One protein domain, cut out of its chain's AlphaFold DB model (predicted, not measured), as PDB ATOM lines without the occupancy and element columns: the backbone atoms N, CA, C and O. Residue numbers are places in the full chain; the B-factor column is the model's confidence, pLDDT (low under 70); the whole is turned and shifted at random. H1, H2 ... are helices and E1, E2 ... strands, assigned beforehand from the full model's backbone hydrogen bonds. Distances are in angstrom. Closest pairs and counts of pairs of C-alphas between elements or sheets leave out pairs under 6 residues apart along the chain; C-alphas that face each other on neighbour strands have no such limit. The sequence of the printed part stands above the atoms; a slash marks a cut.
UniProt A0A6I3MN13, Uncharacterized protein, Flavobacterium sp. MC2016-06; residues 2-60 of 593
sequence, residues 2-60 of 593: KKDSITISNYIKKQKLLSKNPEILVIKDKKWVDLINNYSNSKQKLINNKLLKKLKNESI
ATOM      1  N   LYS A   2     -38.013  13.517   4.779       84.44
ATOM      2  CA  LYS A   2     -38.628  13.419   6.133       84.44
ATOM      3  C   LYS A   2     -40.148  13.639   6.106       84.44
ATOM      4  O   LYS A   2     -40.891  12.865   6.698       84.44
ATOM      5  N   LYS A   3     -40.604  14.652   5.357       89.44
ATOM      6  CA  LYS A   3     -42.031  14.919   5.111       89.44
ATOM      7  C   LYS A   3     -42.733  13.716   4.470       89.44
ATOM      8  O   LYS A   3     -43.777  13.300   4.960       89.44
ATOM      9  N   ASP A   4     -42.134  13.132   3.433       88.12
ATOM     10  CA  ASP A   4     -42.701  11.974   2.726       88.12
ATOM     11  C   ASP A   4     -42.774  10.749   3.641       88.12
ATOM     12  O   ASP A   4     -43.820  10.122   3.713       88.12
ATOM     13  N   SER A   5     -41.724  10.473   4.425       87.12
ATOM     14  CA  SER A   5     -41.704   9.396   5.426       87.12
ATOM     15  C   SER A   5     -42.845   9.523   6.444       87.12
ATOM     16  O   SER A   5     -43.588   8.566   6.660       87.12
ATOM     17  N   ILE A   6     -43.048  10.718   7.017       88.50
ATOM     18  CA  ILE A   6     -44.155  10.986   7.954       88.50
ATOM     19  C   ILE A   6     -45.508  10.797   7.259       88.50
ATOM     20  O   ILE A   6     -46.416  10.177   7.808       88.50
ATOM     21  N   THR A   7     -45.636  11.309   6.036       92.94
ATOM     22  CA  THR A   7     -46.878  11.246   5.255       92.94
ATOM     23  C   THR A   7     -47.246   9.798   4.917       92.94
ATOM     24  O   THR A   7     -48.387   9.390   5.132       92.94
ATOM     25  N   ILE A   8     -46.273   9.001   4.464       93.06
ATOM     26  CA  ILE A   8     -46.413   7.566   4.185       93.06
ATOM     27  C   ILE A   8     -46.775   6.803   5.466       93.06
ATOM     28  O   ILE A   8     -47.728   6.028   5.463       93.06
ATOM     29  N   SER A   9     -46.076   7.057   6.575       90.69
ATOM     30  CA  SER A   9     -46.332   6.398   7.864       90.69
ATOM     31  C   SER A   9     -47.755   6.653   8.375       90.69
ATOM     32  O   SER A   9     -48.473   5.715   8.732       90.69
ATOM     33  N   ASN A  10     -48.217   7.908   8.329       92.38
ATOM     34  CA  ASN A  10     -49.579   8.274   8.723       92.38
ATOM     35  C   ASN A  10     -50.634   7.605   7.835       92.38
ATOM     36  O   ASN A  10     -51.643   7.105   8.340       92.38
ATOM     37  N   TYR A  11     -50.393   7.560   6.522       94.94
ATOM     38  CA  TYR A  11     -51.270   6.863   5.585       94.94
ATOM     39  C   TYR A  11     -51.348   5.364   5.888       94.94
ATOM     40  O   TYR A  11     -52.446   4.835   6.050       94.94
ATOM     41  N   ILE A  12     -50.204   4.692   6.048       93.38
ATOM     42  CA  ILE A  12     -50.134   3.261   6.371       93.38
ATOM     43  C   ILE A  12     -50.850   2.964   7.688       93.38
ATOM     44  O   ILE A  12     -51.642   2.028   7.747       93.38
ATOM     45  N   LYS A  13     -50.626   3.770   8.733       91.94
ATOM     46  CA  LYS A  13     -51.300   3.608  10.030       91.94
ATOM     47  C   LYS A  13     -52.819   3.686   9.879       91.94
ATOM     48  O   LYS A  13     -53.528   2.823  10.393       91.94
ATOM     49  N   LYS A  14     -53.318   4.679   9.136       92.88
ATOM     50  CA  LYS A  14     -54.753   4.831   8.857       92.88
ATOM     51  C   LYS A  14     -55.304   3.638   8.074       92.88
ATOM     52  O   LYS A  14     -56.329   3.085   8.458       92.88
ATOM     53  N   GLN A  15     -54.620   3.217   7.012       93.25
ATOM     54  CA  GLN A  15     -55.065   2.096   6.181       93.25
ATOM     55  C   GLN A  15     -55.048   0.768   6.933       93.25
ATOM     56  O   GLN A  15     -55.988  -0.012   6.796       93.25
ATOM     57  N   LYS A  16     -54.038   0.518   7.774       90.00
ATOM     58  CA  LYS A  16     -54.007  -0.669   8.635       90.00
ATOM     59  C   LYS A  16     -55.215  -0.716   9.561       90.00
ATOM     60  O   LYS A  16     -55.874  -1.743   9.605       90.00
ATOM     61  N   LEU A  17     -55.561   0.386  10.222       89.62
ATOM     62  CA  LEU A  17     -56.751   0.436  11.077       89.62
ATOM     63  C   LEU A  17     -58.037   0.147  10.289       89.62
ATOM     64  O   LEU A  17     -58.831  -0.690  10.709       89.62
ATOM     65  N   LEU A  18     -58.204   0.768   9.116       91.00
ATOM     66  CA  LEU A  18     -59.370   0.552   8.250       91.00
ATOM     67  C   LEU A  18     -59.490  -0.901   7.759       91.00
ATOM     68  O   LEU A  18     -60.593  -1.417   7.620       91.00
ATOM     69  N   SER A  19     -58.360  -1.571   7.529       86.56
ATOM     70  CA  SER A  19     -58.294  -2.952   7.031       86.56
ATOM     71  C   SER A  19     -58.138  -4.008   8.133       86.56
ATOM     72  O   SER A  19     -57.797  -5.150   7.836       86.56
ATOM     73  N   LYS A  20     -58.406  -3.653   9.400       90.44
ATOM     74  CA  LYS A  20     -58.297  -4.546  10.572       90.44
ATOM     75  C   LYS A  20     -56.886  -5.120  10.793       90.44
ATOM     76  O   LYS A  20     -56.721  -6.278  11.152       90.44
ATOM     77  N   ASN A  21     -55.871  -4.277  10.623       84.88
ATOM     78  CA  ASN A  21     -54.449  -4.555  10.842       84.88
ATOM     79  C   ASN A  21     -53.947  -5.814  10.111       84.88
ATOM     80  O   ASN A  21     -53.469  -6.748  10.756       84.88
ATOM     81  N   PRO A  22     -53.998  -5.841   8.768       87.44
ATOM     82  CA  PRO A  22     -53.513  -6.981   8.013       87.44
ATOM     83  C   PRO A  22     -51.998  -7.120   8.184       87.44
ATOM     84  O   PRO A  22     -51.263  -6.131   8.291       87.44
ATOM     85  N   GLU A  23     -51.529  -8.362   8.138       87.06
ATOM     86  CA  GLU A  23     -50.101  -8.679   8.143       87.06
ATOM     87  C   GLU A  23     -49.381  -8.070   6.928       87.06
ATOM     88  O   GLU A  23     -48.345  -7.421   7.081       87.06
ATOM     89  N   ILE A  24     -49.988  -8.203   5.740       92.62
ATOM     90  CA  ILE A  24     -49.531  -7.599   4.482       92.62
ATOM     91  C   ILE A  24     -50.588  -6.598   4.011       92.62
ATOM     92  O   ILE A  24     -51.673  -7.000   3.565       92.62
ATOM     93  N   LEU A  25     -50.262  -5.307   4.089       94.75
ATOM     94  CA  LEU A  25     -51.107  -4.217   3.605       94.75
ATOM     95  C   LEU A  25     -50.844  -3.982   2.113       94.75
ATOM     96  O   LEU A  25     -49.709  -3.719   1.729       94.75
ATOM     97  N   VAL A  26     -51.890  -4.023   1.284       94.44
ATOM     98  CA  VAL A  26     -51.787  -3.775  -0.163       94.44
ATOM     99  C   VAL A  26     -52.280  -2.367  -0.480       94.44
ATOM    100  O   VAL A  26     -53.415  -2.018  -0.162       94.44
ATOM    101  N   ILE A  27     -51.435  -1.568  -1.122       95.19
ATOM    102  CA  ILE A  27     -51.708  -0.185  -1.514       95.19
ATOM    103  C   ILE A  27     -51.795  -0.140  -3.039       95.19
ATOM    104  O   ILE A  27     -50.827  -0.463  -3.726       95.19
ATOM    105  N   LYS A  28     -52.965   0.251  -3.556       94.44
ATOM    106  CA  LYS A  28     -53.269   0.294  -5.000       94.44
ATOM    107  C   LYS A  28     -53.492   1.706  -5.543       94.44
ATOM    108  O   LYS A  28     -53.513   1.909  -6.750       94.44
ATOM    109  N   ASP A  29     -53.708   2.679  -4.660       94.94
ATOM    110  CA  ASP A  29     -53.935   4.064  -5.061       94.94
ATOM    111  C   ASP A  29     -52.653   4.642  -5.674       94.94
ATOM    112  O   ASP A  29     -51.623   4.735  -4.999       94.94
ATOM    113  N   LYS A  30     -52.730   5.030  -6.952       94.88
ATOM    114  CA  LYS A  30     -51.582   5.482  -7.750       94.88
ATOM    115  C   LYS A  30     -50.802   6.608  -7.076       94.88
ATOM    116  O   LYS A  30     -49.577   6.561  -7.045       94.88
ATOM    117  N   LYS A  31     -51.487   7.584  -6.471       96.06
ATOM    118  CA  LYS A  31     -50.833   8.713  -5.793       96.06
ATOM    119  C   LYS A  31     -49.943   8.222  -4.650       96.06
ATOM    120  O   LYS A  31     -48.841   8.737  -4.461       96.06
ATOM    121  N   TRP A  32     -50.415   7.245  -3.880       96.25
ATOM    122  CA  TRP A  32     -49.667   6.684  -2.753       96.25
ATOM    123  C   TRP A  32     -48.561   5.731  -3.195       96.25
ATOM    124  O   TRP A  32     -47.471   5.770  -2.623       96.25
ATOM    125  N   VAL A  33     -48.810   4.929  -4.230       96.06
ATOM    126  CA  VAL A  33     -47.801   4.063  -4.854       96.06
ATOM    127  C   VAL A  33     -46.630   4.898  -5.375       96.06
ATOM    128  O   VAL A  33     -45.488   4.653  -4.988       96.06
ATOM    129  N   ASP A  34     -46.907   5.938  -6.165       94.88
ATOM    130  CA  ASP A  34     -45.882   6.819  -6.732       94.88
ATOM    131  C   ASP A  34     -45.072   7.523  -5.630       94.88
ATOM    132  O   ASP A  34     -43.843   7.603  -5.703       94.88
ATOM    133  N   LEU A  35     -45.738   7.983  -4.560       95.50
ATOM    134  CA  LEU A  35     -45.070   8.605  -3.414       95.50
ATOM    135  C   LEU A  35     -44.100   7.637  -2.716       95.50
ATOM    136  O   LEU A  35     -42.967   8.019  -2.413       95.50
ATOM    137  N   ILE A  36     -44.518   6.391  -2.473       94.69
ATOM    138  CA  ILE A  36     -43.686   5.376  -1.809       94.69
ATOM    139  C   ILE A  36     -42.514   4.954  -2.701       94.69
ATOM    140  O   ILE A  36     -41.388   4.840  -2.209       94.69
ATOM    141  N   ASN A  37     -42.741   4.779  -4.003       93.19
ATOM    142  CA  ASN A  37     -41.692   4.425  -4.959       93.19
ATOM    143  C   ASN A  37     -40.621   5.520  -5.029       93.19
ATOM    144  O   ASN A  37     -39.425   5.248  -4.886       93.19
ATOM    145  N   ASN A  38     -41.043   6.780  -5.166       93.19
ATOM    146  CA  ASN A  38     -40.135   7.925  -5.198       93.19
ATOM    147  C   ASN A  38     -39.348   8.074  -3.891       93.19
ATOM    148  O   ASN A  38     -38.140   8.345  -3.918       93.19
ATOM    149  N   TYR A  39     -40.005   7.858  -2.748       93.94
ATOM    150  CA  TYR A  39     -39.356   7.857  -1.440       93.94
ATOM    151  C   TYR A  39     -38.290   6.760  -1.329       93.94
ATOM    152  O   TYR A  39     -37.142   7.061  -0.989       93.94
ATOM    153  N   SER A  40     -38.648   5.518  -1.662       91.12
ATOM    154  CA  SER A  40     -37.769   4.344  -1.583       91.12
ATOM    155  C   SER A  40     -36.536   4.513  -2.475       91.12
ATOM    156  O   SER A  40     -35.406   4.397  -2.001       91.12
ATOM    157  N   ASN A  41     -36.734   4.931  -3.730       89.25
ATOM    158  CA  ASN A  41     -35.649   5.198  -4.679       89.25
ATOM    159  C   ASN A  41     -34.706   6.307  -4.197       89.25
ATOM    160  O   ASN A  41     -33.482   6.172  -4.257       89.25
ATOM    161  N   SER A  42     -35.261   7.408  -3.686       90.12
ATOM    162  CA  SER A  42     -34.463   8.521  -3.161       90.12
ATOM    163  C   SER A  42     -33.659   8.105  -1.929       90.12
ATOM    164  O   SER A  42     -32.494   8.480  -1.785       90.12
ATOM    165  N   LYS A  43     -34.255   7.292  -1.049       86.94
ATOM    166  CA  LYS A  43     -33.595   6.793   0.158       86.94
ATOM    167  C   LYS A  43     -32.493   5.792  -0.169       86.94
ATOM    168  O   LYS A  43     -31.406   5.924   0.387       86.94
ATOM    169  N   GLN A  44     -32.713   4.891  -1.123       82.81
ATOM    170  CA  GLN A  44     -31.678   3.977  -1.599       82.81
ATOM    171  C   GLN A  44     -30.491   4.733  -2.211       82.81
ATOM    172  O   GLN A  44     -29.344   4.457  -1.866       82.81
ATOM    173  N   LYS A  45     -30.748   5.746  -3.053       85.88
ATOM    174  CA  LYS A  45     -29.691   6.619  -3.594       85.88
ATOM    175  C   LYS A  45     -28.905   7.315  -2.482       85.88
ATOM    176  O   LYS A  45     -27.680   7.365  -2.540       85.88
ATOM    177  N   LEU A  46     -29.582   7.817  -1.448       84.88
ATOM    178  CA  LEU A  46     -28.921   8.436  -0.297       84.88
ATOM    179  C   LEU A  46     -28.054   7.435   0.477       84.88
ATOM    180  O   LEU A  46     -26.936   7.784   0.847       84.88
ATOM    181  N   ILE A  47     -28.550   6.218   0.724       78.62
ATOM    182  CA  ILE A  47     -27.799   5.148   1.403       78.62
ATOM    183  C   ILE A  47     -26.548   4.797   0.594       78.62
ATOM    184  O   ILE A  47     -25.452   4.836   1.146       78.62
ATOM    185  N   ASN A  48     -26.688   4.560  -0.713       76.31
ATOM    186  CA  ASN A  48     -25.561   4.264  -1.598       76.31
ATOM    187  C   ASN A  48     -24.546   5.416  -1.617       76.31
ATOM    188  O   ASN A  48     -23.351   5.188  -1.479       76.31
ATOM    189  N   ASN A  49     -25.004   6.670  -1.694       78.50
ATOM    190  CA  ASN A  49     -24.122   7.838  -1.652       78.50
ATOM    191  C   ASN A  49     -23.409   7.990  -0.303       78.50
ATOM    192  O   ASN A  49     -22.245   8.379  -0.268       78.50
ATOM    193  N   LYS A  50     -24.087   7.704   0.815       77.81
ATOM    194  CA  LYS A  50     -23.464   7.688   2.144       77.81
ATOM    195  C   LYS A  50     -22.434   6.573   2.258       77.81
ATOM    196  O   LYS A  50     -21.371   6.821   2.810       77.81
ATOM    197  N   LEU A  51     -22.722   5.391   1.715       71.44
ATOM    198  CA  LEU A  51     -21.796   4.263   1.693       71.44
ATOM    199  C   LEU A  51     -20.563   4.583   0.844       71.44
ATOM    200  O   LEU A  51     -19.456   4.434   1.337       71.44
ATOM    201  N   LEU A  52     -20.734   5.148  -0.355       72.56
ATOM    202  CA  LEU A  52     -19.626   5.628  -1.190       72.56
ATOM    203  C   LEU A  52     -18.805   6.725  -0.496       72.56
ATOM    204  O   LEU A  52     -17.580   6.710  -0.551       72.56
ATOM    205  N   LYS A  53     -19.453   7.676   0.191       75.62
ATOM    206  CA  LYS A  53     -18.750   8.701   0.982       75.62
ATOM    207  C   LYS A  53     -18.005   8.111   2.177       75.62
ATOM    208  O   LYS A  53     -16.901   8.558   2.452       75.62
ATOM    209  N   LYS A  54     -18.592   7.131   2.871       73.56
ATOM    210  CA  LYS A  54     -17.938   6.409   3.967       73.56
ATOM    211  C   LYS A  54     -16.718   5.662   3.435       73.56
ATOM    212  O   LYS A  54     -15.633   5.851   3.960       73.56
ATOM    213  N   LEU A  55     -16.893   4.929   2.335       70.44
ATOM    214  CA  LEU A  55     -15.840   4.177   1.663       70.44
ATOM    215  C   LEU A  55     -14.639   5.032   1.279       70.44
ATOM    216  O   LEU A  55     -13.527   4.547   1.400       70.44
ATOM    217  N   LYS A  56     -14.824   6.295   0.873       75.44
ATOM    218  CA  LYS A  56     -13.692   7.192   0.569       75.44
ATOM    219  C   LYS A  56     -12.705   7.356   1.729       75.44
ATOM    220  O   LYS A  56     -11.543   7.644   1.472       75.44
ATOM    221  N   ASN A  57     -13.164   7.183   2.967       78.62
ATOM    222  CA  ASN A  57     -12.334   7.292   4.166       78.62
ATOM    223  C   ASN A  57     -11.856   5.924   4.681       78.62
ATOM    224  O   ASN A  57     -11.152   5.867   5.684       78.62
ATOM    225  N   GLU A  58     -12.257   4.832   4.029       83.69
ATOM    226  CA  GLU A  58     -11.850   3.476   4.386       83.69
ATOM    227  C   GLU A  58     -10.526   3.105   3.705       83.69
ATOM    228  O   GLU A  58     -10.122   3.689   2.694       83.69
ATOM    229  N   SER A  59      -9.854   2.086   4.242       86.12
ATOM    230  CA  SER A  59      -8.612   1.576   3.663       86.12
ATOM    231  C   SER A  59      -8.817   1.012   2.251       86.12
ATOM    232  O   SER A  59      -9.904   0.553   1.878       86.12
ATOM    233  N   ILE A  60      -7.730   0.983   1.472       87.62
ATOM    234  CA  ILE A  60      -7.695   0.390   0.126       87.62
ATOM    235  C   ILE A  60      -8.241  -1.041   0.151       87.62
ATOM    236  O   ILE A  60      -9.031  -1.411  -0.712       87.62
TER     237      ILE A  60
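What this domain is: This is residues 2 to 60 of the 593 residues of an uncharacterized protein of Flavobacterium sp. MC2016-06 (UniProt A0A6I3MN13). One long helix, H2, has a shorter helix, H1, meeting it partway along in a V, and the strand E1 bridges the open end of the V; beyond this small triangle, residues 41 to 60, of which 41 to 55 belong to H2, stick out as a long free arm. The printed part has 59 residues with two named helices and one named strand, in the order H1, E1, H2, and the class is mostly helix. The whole is extended, with a radius of gyration of the C-alphas of 16.1 A, and it spans 52 by 22 by 17 A, the arm making much of the length.

Where its parts are: Find C-alpha 30 at (-51.582, 5.482, -7.750); from there H2, residues 30 to 55, runs 37.0 A to C-alpha 55 at (-15.840, 4.177, 1.663). Go back to C-alpha 2 at (-38.628, 13.419, 6.133), where H1, residues 2 to 18, begins; it is 24.5 A long. Between the helices look for E1, residues 24 to 27, which pairs with no named strand.

How they stand to each other: Look first at residues 32 to 39 of H2, which alone touch H1, and at residues 4 to 8 of H1, which alone touch H2. Their closest C-alphas, of Asp 4 and Tyr 39, are 6.7 A apart. The two helices run opposite ways at a steep tilt of 45 degrees. The closest C-alphas of E1 and H2, of Ile 27 and Val 33, are 6.7 A apart. Those of H1 and E1, of Lys 16 and Leu 25, are 6.8 A apart. In H1 and H2 every O i to N i+4 pair is within hydrogen-bond range.

The domain as a whole: The C-alphas farthest apart, of Leu 18 and Ile 60, are 52.3 A apart. Without residues 41 to 60, which stand free, the body spans 26 by 18 by 14 A. The printed part has no cut, and both links, H1 to E1 and E1 to H2, are tight. The mean pLDDT of the printed part is 88.0, and no printed residue is under 70.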